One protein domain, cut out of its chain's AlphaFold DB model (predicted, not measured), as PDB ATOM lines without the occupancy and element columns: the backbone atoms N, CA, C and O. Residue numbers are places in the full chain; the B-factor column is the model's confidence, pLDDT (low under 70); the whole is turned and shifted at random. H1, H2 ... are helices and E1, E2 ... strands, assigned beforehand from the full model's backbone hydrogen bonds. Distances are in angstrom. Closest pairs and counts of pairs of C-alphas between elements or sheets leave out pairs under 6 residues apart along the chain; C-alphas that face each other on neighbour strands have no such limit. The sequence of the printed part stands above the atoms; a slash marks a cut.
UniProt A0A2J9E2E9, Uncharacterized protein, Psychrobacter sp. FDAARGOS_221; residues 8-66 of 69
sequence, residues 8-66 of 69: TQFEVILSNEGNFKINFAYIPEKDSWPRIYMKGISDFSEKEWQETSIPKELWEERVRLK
ATOM      1  N   THR A   8     -39.551 -28.603  27.993       69.62
ATOM      2  CA  THR A   8     -40.895 -28.104  27.745       69.62
ATOM      3  C   THR A   8     -40.793 -26.593  27.683       69.62
ATOM      4  O   THR A   8     -40.554 -25.934  28.694       69.62
ATOM      5  N   GLN A   9     -40.927 -26.043  26.483       82.69
ATOM      6  CA  GLN A   9     -41.095 -24.610  26.321       82.69
ATOM      7  C   GLN A   9     -42.588 -24.297  26.405       82.69
ATOM      8  O   GLN A   9     -43.424 -25.052  25.899       82.69
ATOM      9  N   PHE A  10     -42.929 -23.204  27.079       84.06
ATOM     10  CA  PHE A  10     -44.300 -22.730  27.155       84.06
ATOM     11  C   PHE A  10     -44.349 -21.229  26.903       84.06
ATOM     12  O   PHE A  10     -43.435 -20.487  27.262       84.06
ATOM     13  N   GLU A  11     -45.436 -20.794  26.286       86.56
ATOM     14  CA  GLU A  11     -45.731 -19.394  26.030       86.56
ATOM     15  C   GLU A  11     -47.055 -19.058  26.707       86.56
ATOM     16  O   GLU A  11     -48.045 -19.772  26.540       86.56
ATOM     17  N   VAL A  12     -47.066 -17.968  27.471       87.94
ATOM     18  CA  VAL A  12     -48.271 -17.432  28.106       87.94
ATOM     19  C   VAL A  12     -48.603 -16.107  27.448       87.94
ATOM     20  O   VAL A  12     -47.792 -15.184  27.455       87.94
ATOM     21  N   ILE A  13     -49.810 -16.012  26.904       89.31
ATOM     22  CA  ILE A  13     -50.320 -14.808  26.260       89.31
ATOM     23  C   ILE A  13     -51.464 -14.273  27.114       89.31
ATOM     24  O   ILE A  13     -52.471 -14.956  27.318       89.31
ATOM     25  N   LEU A  14     -51.303 -13.039  27.592       93.38
ATOM     26  CA  LEU A  14     -52.350 -12.263  28.245       93.38
ATOM     27  C   LEU A  14     -52.720 -11.093  27.332       93.38
ATOM     28  O   LEU A  14     -51.859 -10.278  27.000       93.38
ATOM     29  N   SER A  15     -53.978 -11.020  26.905       91.06
ATOM     30  CA  SER A  15     -54.458  -9.914  26.074       91.06
ATOM     31  C   SER A  15     -55.042  -8.777  26.915       91.06
ATOM     32  O   SER A  15     -55.515  -8.982  28.033       91.06
ATOM     33  N   ASN A  16     -55.091  -7.576  26.334       91.56
ATOM     34  CA  ASN A  16     -55.731  -6.405  26.948       91.56
ATOM     35  C   ASN A  16     -57.252  -6.570  27.136       91.56
ATOM     36  O   ASN A  16     -57.858  -5.840  27.911       91.56
ATOM     37  N   GLU A  17     -57.863  -7.533  26.446       94.00
ATOM     38  CA  GLU A  17     -59.281  -7.900  26.580       94.00
ATOM     39  C   GLU A  17     -59.516  -8.911  27.718       94.00
ATOM     40  O   GLU A  17     -60.646  -9.333  27.947       94.00
ATOM     41  N   GLY A  18     -58.458  -9.323  28.426       89.69
ATOM     42  CA  GLY A  18     -58.526 -10.300  29.511       89.69
ATOM     43  C   GLY A  18     -58.468 -11.761  29.056       89.69
ATOM     44  O   GLY A  18     -58.690 -12.654  29.873       89.69
ATOM     45  N   ASN A  19     -58.150 -12.035  27.784       93.00
ATOM     46  CA  ASN A  19     -57.980 -13.408  27.306       93.00
ATOM     47  C   ASN A  19     -56.644 -13.980  27.791       93.00
ATOM     48  O   ASN A  19     -55.599 -13.340  27.660       93.00
ATOM     49  N   PHE A  20     -56.683 -15.210  28.300       92.62
ATOM     50  CA  PHE A  20     -55.517 -15.948  28.776       92.62
ATOM     51  C   PHE A  20     -55.325 -17.222  27.948       92.62
ATOM     52  O   PHE A  20     -56.226 -18.060  27.872       92.62
ATOM     53  N   LYS A  21     -54.151 -17.374  27.328       91.69
ATOM     54  CA  LYS A  21     -53.791 -18.547  26.520       91.69
ATOM     55  C   LYS A  21     -52.432 -19.083  26.950       91.69
ATOM     56  O   LYS A  21     -51.497 -18.308  27.132       91.69
ATOM     57  N   ILE A  22     -52.320 -20.406  27.051       88.19
ATOM     58  CA  ILE A  22     -51.041 -21.094  27.242       88.19
ATOM     59  C   ILE A  22     -50.797 -22.012  26.045       88.19
ATOM     60  O   ILE A  22     -51.657 -22.827  25.708       88.19
ATOM     61  N   ASN A  23     -49.632 -21.883  25.418       87.75
ATOM     62  CA  ASN A  23     -49.138 -22.806  24.399       87.75
ATOM     63  C   ASN A  23     -47.990 -23.632  24.988       87.75
ATOM     64  O   ASN A  23     -47.192 -23.114  25.768       87.75
ATOM     65  N   PHE A  24     -47.870 -24.891  24.566       85.88
ATOM     66  CA  PHE A  24     -46.779 -25.780  24.965       85.88
ATOM     67  C   PHE A  24     -46.095 -26.363  23.730       85.88
ATOM     68  O   PHE A  24     -46.771 -26.758  22.781       85.88
ATOM     69  N   ALA A  25     -44.767 -26.435  23.762       87.19
ATOM     70  CA  ALA A  25     -43.962 -27.130  22.771       87.19
ATOM     71  C   ALA A  25     -42.970 -28.061  23.474       87.19
ATOM     72  O   ALA A  25     -42.191 -27.651  24.337       87.19
ATOM     73  N   TYR A  26     -43.007 -29.331  23.084       86.69
ATOM     74  CA  TYR A  26     -42.009 -30.319  23.470       86.69
ATOM     75  C   TYR A  26     -40.863 -30.225  22.466       86.69
ATOM     76  O   TYR A  26     -41.036 -30.597  21.307       86.69
ATOM     77  N   ILE A  27     -39.703 -29.729  22.896       88.12
ATOM     78  CA  ILE A  27     -38.525 -29.620  22.032       88.12
ATOM     79  C   ILE A  27     -37.403 -30.433  22.678       88.12
ATOM     80  O   ILE A  27     -36.977 -30.119  23.792       88.12
ATOM     81  N   PRO A  28     -36.913 -31.504  22.028       88.62
ATOM     82  CA  PRO A  28     -35.753 -32.230  22.526       88.62
ATOM     83  C   PRO A  28     -34.564 -31.285  22.713       88.62
ATOM     84  O   PRO A  28     -34.322 -30.449  21.851       88.62
ATOM     85  N   GLU A  29     -33.764 -31.464  23.769       86.50
ATOM     86  CA  GLU A  29     -32.582 -30.618  24.038       86.50
ATOM     87  C   GLU A  29     -31.689 -30.459  22.803       86.50
ATOM     88  O   GLU A  29     -31.272 -29.363  22.441       86.50
ATOM     89  N   LYS A  30     -31.470 -31.576  22.107       90.00
ATOM     90  CA  LYS A  30     -30.662 -31.658  20.890       90.00
ATOM     91  C   LYS A  30     -31.191 -30.748  19.786       90.00
ATOM     92  O   LYS A  30     -30.395 -30.235  19.009       90.00
ATOM     93  N   ASP A  31     -32.504 -30.590  19.717       91.69
ATOM     94  CA  ASP A  31     -33.200 -29.777  18.729       91.69
ATOM     95  C   ASP A  31     -33.537 -28.376  19.259       91.69
ATOM     96  O   ASP A  31     -34.163 -27.596  18.560       91.69
ATOM     97  N   SER A  32     -33.130 -28.026  20.481       90.69
ATOM     98  CA  SER A  32     -33.320 -26.686  21.034       90.69
ATOM     99  C   SER A  32     -32.188 -25.747  20.612       90.69
ATOM    100  O   SER A  32     -31.052 -26.178  20.400       90.69
ATOM    101  N   TRP A  33     -32.482 -24.449  20.508       92.00
ATOM    102  CA  TRP A  33     -31.474 -23.431  20.207       92.00
ATOM    103  C   TRP A  33     -31.654 -22.177  21.070       92.00
ATOM    104  O   TRP A  33     -32.793 -21.780  21.338       92.00
ATOM    105  N   PRO A  34     -30.564 -21.508  21.503       87.75
ATOM    106  CA  PRO A  34     -30.668 -20.273  22.268       87.75
ATOM    107  C   PRO A  34     -31.477 -19.201  21.536       87.75
ATOM    108  O   PRO A  34     -31.282 -18.966  20.345       87.75
ATOM    109  N   ARG A  35     -32.341 -18.500  22.283       86.25
ATOM    110  CA  ARG A  35     -33.223 -17.425  21.784       86.25
ATOM    111  C   ARG A  35     -34.253 -17.863  20.736       86.25
ATOM    112  O   ARG A  35     -34.926 -17.002  20.177       86.25
ATOM    113  N   ILE A  36     -34.412 -19.164  20.513       89.19
ATOM    114  CA  ILE A  36     -35.517 -19.719  19.743       89.19
ATOM    115  C   ILE A  36     -36.544 -20.286  20.716       89.19
ATOM    116  O   ILE A  36     -36.230 -21.144  21.542       89.19
ATOM    117  N   TYR A  37     -37.770 -19.782  20.598       85.81
ATOM    118  CA  TYR A  37     -38.888 -20.173  21.442       85.81
ATOM    119  C   TYR A  37     -39.909 -20.974  20.638       85.81
ATOM    120  O   TYR A  37     -40.205 -20.645  19.491       85.81
ATOM    121  N   MET A  38     -40.467 -22.005  21.262       89.00
ATOM    122  CA  MET A  38     -41.584 -22.823  20.793       89.00
ATOM    123  C   MET A  38     -41.365 -23.565  19.460       89.00
ATOM    124  O   MET A  38     -42.295 -24.199  18.971       89.00
ATOM    125  N   LYS A  39     -40.148 -23.541  18.901       91.88
ATOM    126  CA  LYS A  39     -39.734 -24.285  17.701       91.88
ATOM    127  C   LYS A  39     -38.370 -24.947  17.908       91.88
ATOM    128  O   LYS A  39     -37.463 -24.332  18.468       91.88
ATOM    129  N   GLY A  40     -38.218 -26.180  17.438       92.88
ATOM    130  CA  GLY A  40     -36.930 -26.855  17.334       92.88
ATOM    131  C   GLY A  40     -36.155 -26.439  16.081       92.88
ATOM    132  O   GLY A  40     -36.718 -25.908  15.126       92.88
ATOM    133  N   ILE A  41     -34.849 -26.703  16.055       95.19
ATOM    134  CA  ILE A  41     -33.970 -26.458  14.903       95.19
ATOM    135  C   ILE A  41     -34.536 -27.150  13.655       95.19
ATOM    136  O   ILE A  41     -34.581 -26.559  12.579       95.19
ATOM    137  N   SER A  42     -35.020 -28.384  13.802       94.88
ATOM    138  CA  SER A  42     -35.607 -29.159  12.708       94.88
ATOM    139  C   SER A  42     -36.983 -28.665  12.227       94.88
ATOM    140  O   SER A  42     -37.531 -29.214  11.267       94.88
ATOM    141  N   ASP A  43     -37.587 -27.667  12.882       94.44
ATOM    142  CA  ASP A  43     -38.874 -27.078  12.483       94.44
ATOM    143  C   ASP A  43     -38.732 -25.933  11.472       94.44
ATOM    144  O   ASP A  43     -39.722 -25.552  10.849       94.44
ATOM    145  N   PHE A  44     -37.527 -25.387  11.294       95.38
ATOM    146  CA  PHE A  44     -37.289 -24.260  10.395       95.38
ATOM    147  C   PHE A  44     -37.214 -24.698   8.932       95.38
ATOM    148  O   PHE A  44     -36.462 -25.611   8.580       95.38
ATOM    149  N   SER A  45     -37.931 -23.984   8.061       95.19
ATOM    150  CA  SER A  45     -37.653 -23.995   6.623       95.19
ATOM    151  C   SER A  45     -36.304 -23.335   6.319       95.19
ATOM    152  O   SER A  45     -35.783 -22.575   7.131       95.19
ATOM    153  N   GLU A  46     -35.747 -23.568   5.127       94.94
ATOM    154  CA  GLU A  46     -34.458 -22.975   4.733       94.94
ATOM    155  C   GLU A  46     -34.463 -21.440   4.834       94.94
ATOM    156  O   GLU A  46     -33.493 -20.851   5.301       94.94
ATOM    157  N   LYS A  47     -35.575 -20.795   4.454       96.44
ATOM    158  CA  LYS A  47     -35.724 -19.336   4.547       96.44
ATOM    159  C   LYS A  47     -35.727 -18.852   5.993       96.44
ATOM    160  O   LYS A  47     -34.993 -17.929   6.314       96.44
ATOM    161  N   GLU A  48     -36.527 -19.477   6.858       95.69
ATOM    162  CA  GLU A  48     -36.580 -19.081   8.269       95.69
ATOM    163  C   GLU A  48     -35.247 -19.377   8.975       95.69
ATOM    164  O   GLU A  48     -34.797 -18.583   9.792       95.69
ATOM    165  N   TRP A  49     -34.586 -20.494   8.647       96.06
ATOM    166  CA  TRP A  49     -33.286 -20.856   9.211       96.06
ATOM    167  C   TRP A  49     -32.204 -19.814   8.883       96.06
ATOM    168  O   TRP A  49     -31.425 -19.460   9.769       96.06
ATOM    169  N   GLN A  50     -32.182 -19.281   7.655       96.38
ATOM    170  CA  GLN A  50     -31.230 -18.242   7.232       96.38
ATOM    171  C   GLN A  50     -31.338 -16.942   8.046       96.38
ATOM    172  O   GLN A  50     -30.379 -16.174   8.095       96.38
ATOM    173  N   GLU A  51     -32.473 -16.697   8.704       95.50
ATOM    174  CA  GLU A  51     -32.682 -15.546   9.593       95.50
ATOM    175  C   GLU A  51     -32.194 -15.808  11.033       95.50
ATOM    176  O   GLU A  51     -32.255 -14.927  11.892       95.50
ATOM    177  N   THR A  52     -31.692 -17.013  11.316       93.75
ATOM    178  CA  THR A  52     -31.197 -17.421  12.636       93.75
ATOM    179  C   THR A  52     -29.668 -17.403  12.723       93.75
ATOM    180  O   THR A  52     -28.952 -17.182  11.752       93.75
ATOM    181  N   SER A  53     -29.147 -17.675  13.922       95.19
ATOM    182  CA  SER A  53     -27.719 -17.908  14.169       95.19
ATOM    183  C   SER A  53     -27.327 -19.393  14.177       95.19
ATOM    184  O   SER A  53     -26.224 -19.731  14.608       95.19
ATOM    185  N   ILE A  54     -28.228 -20.290  13.764       96.62
ATOM    186  CA  ILE A  54     -27.990 -21.736  13.784       96.62
ATOM    187  C   ILE A  54     -27.006 -22.092  12.654       96.62
ATOM    188  O   ILE A  54     -27.280 -21.759  11.503       96.62
ATOM    189  N   PRO A  55     -25.896 -22.806  12.918       97.38
ATOM    190  CA  PRO A  55     -25.000 -23.282  11.863       97.38
ATOM    191  C   PRO A  55     -25.716 -24.186  10.850       97.38
ATOM    192  O   PRO A  55     -26.553 -25.008  11.233       97.38
ATOM    193  N   LYS A  56     -25.358 -24.071   9.567       96.44
ATOM    194  CA  LYS A  56     -26.032 -24.788   8.473       96.44
ATOM    195  C   LYS A  56     -25.964 -26.296   8.648       96.44
ATOM    196  O   LYS A  56     -26.979 -26.975   8.542       96.44
ATOM    197  N   GLU A  57     -24.786 -26.800   8.986       97.12
ATOM    198  CA  GLU A  57     -24.520 -28.226   9.142       97.12
ATOM    199  C   GLU A  57     -25.368 -28.823  10.272       97.12
ATOM    200  O   GLU A  57     -25.897 -29.927  10.141       97.12
ATOM    201  N   LEU A  58     -25.544 -28.070  11.364       96.75
ATOM    202  CA  LEU A  58     -26.388 -28.479  12.483       96.75
ATOM    203  C   LEU A  58     -27.865 -28.505  12.077       96.75
ATOM    204  O   LEU A  58     -28.566 -29.464  12.394       96.75
ATOM    205  N   TRP A  59     -28.343 -27.473  11.376       97.44
ATOM    206  CA  TRP A  59     -29.722 -27.429  10.893       97.44
ATOM    207  C   TRP A  59     -30.023 -28.582   9.931       97.44
ATOM    208  O   TRP A  59     -30.982 -29.322  10.153       97.44
ATOM    209  N   GLU A  60     -29.165 -28.817   8.938       96.75
ATOM    210  CA  GLU A  60     -29.300 -29.932   7.996       96.75
ATOM    211  C   GLU A  60     -29.290 -31.293   8.709       96.75
ATOM    212  O   GLU A  60     -30.104 -32.170   8.401       96.75
ATOM    213  N   GLU A  61     -28.406 -31.480   9.699       96.62
ATOM    214  CA  GLU A  61     -28.370 -32.697  10.510       96.62
ATOM    215  C   GLU A  61     -29.699 -32.915  11.244       96.62
ATOM    216  O   GLU A  61     -30.248 -34.020  11.221       96.62
ATOM    217  N   ARG A  62     -30.234 -31.870  11.882       95.25
ATOM    218  CA  ARG A  62     -31.482 -31.940  12.651       95.25
ATOM    219  C   ARG A  62     -32.699 -32.175  11.772       95.25
ATOM    220  O   ARG A  62     -33.490 -33.062  12.092       95.25
ATOM    221  N   VAL A  63     -32.807 -31.475  10.644       95.06
ATOM    222  CA  VAL A  63     -33.859 -31.702   9.641       95.06
ATOM    223  C   VAL A  63     -33.831 -33.151   9.151       95.06
ATOM    224  O   VAL A  63     -34.873 -33.800   9.104       95.06
ATOM    225  N   ARG A  64     -32.646 -33.708   8.868       94.44
ATOM    226  CA  ARG A  64     -32.501 -35.108   8.432       94.44
ATOM    227  C   ARG A  64     -32.895 -36.121   9.510       94.44
ATOM    228  O   ARG A  64     -33.419 -37.184   9.192       94.44
ATOM    229  N   LEU A  65     -32.585 -35.837  10.776       92.50
ATOM    230  CA  LEU A  65     -32.864 -36.734  11.905       92.50
ATOM    231  C   LEU A  65     -34.311 -36.660  12.401       92.50
ATOM    232  O   LEU A  65     -34.727 -37.526  13.178       92.50
ATOM    233  N   LYS A  66     -35.077 -35.658  11.962       87.62
ATOM    234  CA  LYS A  66     -36.491 -35.517  12.287       87.62
ATOM    235  C   LYS A  66     -37.269 -36.676  11.673       87.62
ATOM    236  O   LYS A  66     -37.534 -36.717  10.473       87.62
TER     237      LYS A  66
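What this domain is: This is residues 8 to 66 of the 69 residues of an uncharacterized protein of Psychrobacter sp. FDAARGOS_221 (UniProt A0A2J9E2E9). A long two-stranded hairpin, E1 and E2, makes an arm at one end of a rod, and a small head at the other end holds the looping residues 28 to 45 and two helices, H1 and H2. The printed part has 59 residues, with E1, E2, H1, H2 along the chain; the sheet, order E1 - E2, is antiparallel and the class is mixed, helices and strands. It is loose, with a radius of gyration of the C-alphas of 13.8 A and spans of 43 by 21 by 16 A.

Where its parts are: E2, residues 20 to 27, is 22.8 A long. E1, residues 8 to 14, is 19.6 A long and begins at C-alpha 8 (-40.895, -28.104, 27.745). H2, residues 56 to 65, is 14.2 A long and ends at C-alpha 65 (-32.864, -36.734, 11.905). H1 is residues 46 to 50.

How they stand to each other: E1 and E2 form a hairpin, antiparallel at 162 degrees, with N 11 and O 23 within hydrogen-bond range at 3.0 A. H1 and H2 are close but not clearly touching; their closest C-alphas, of Trp 49 and Trp 59, are 7.7 A apart. H2 is apart from E1 and E2. In H1 and H2 every O i to N i+4 pair is within hydrogen-bond range.

The domain as a whole: The C-alphas of Glu 17 and Glu 57, the two farthest apart, are 43.9 A apart. The printed part has no cut. The link from E2 to H1 is long, 18 residues. Residue 8 alone has pLDDT under 70.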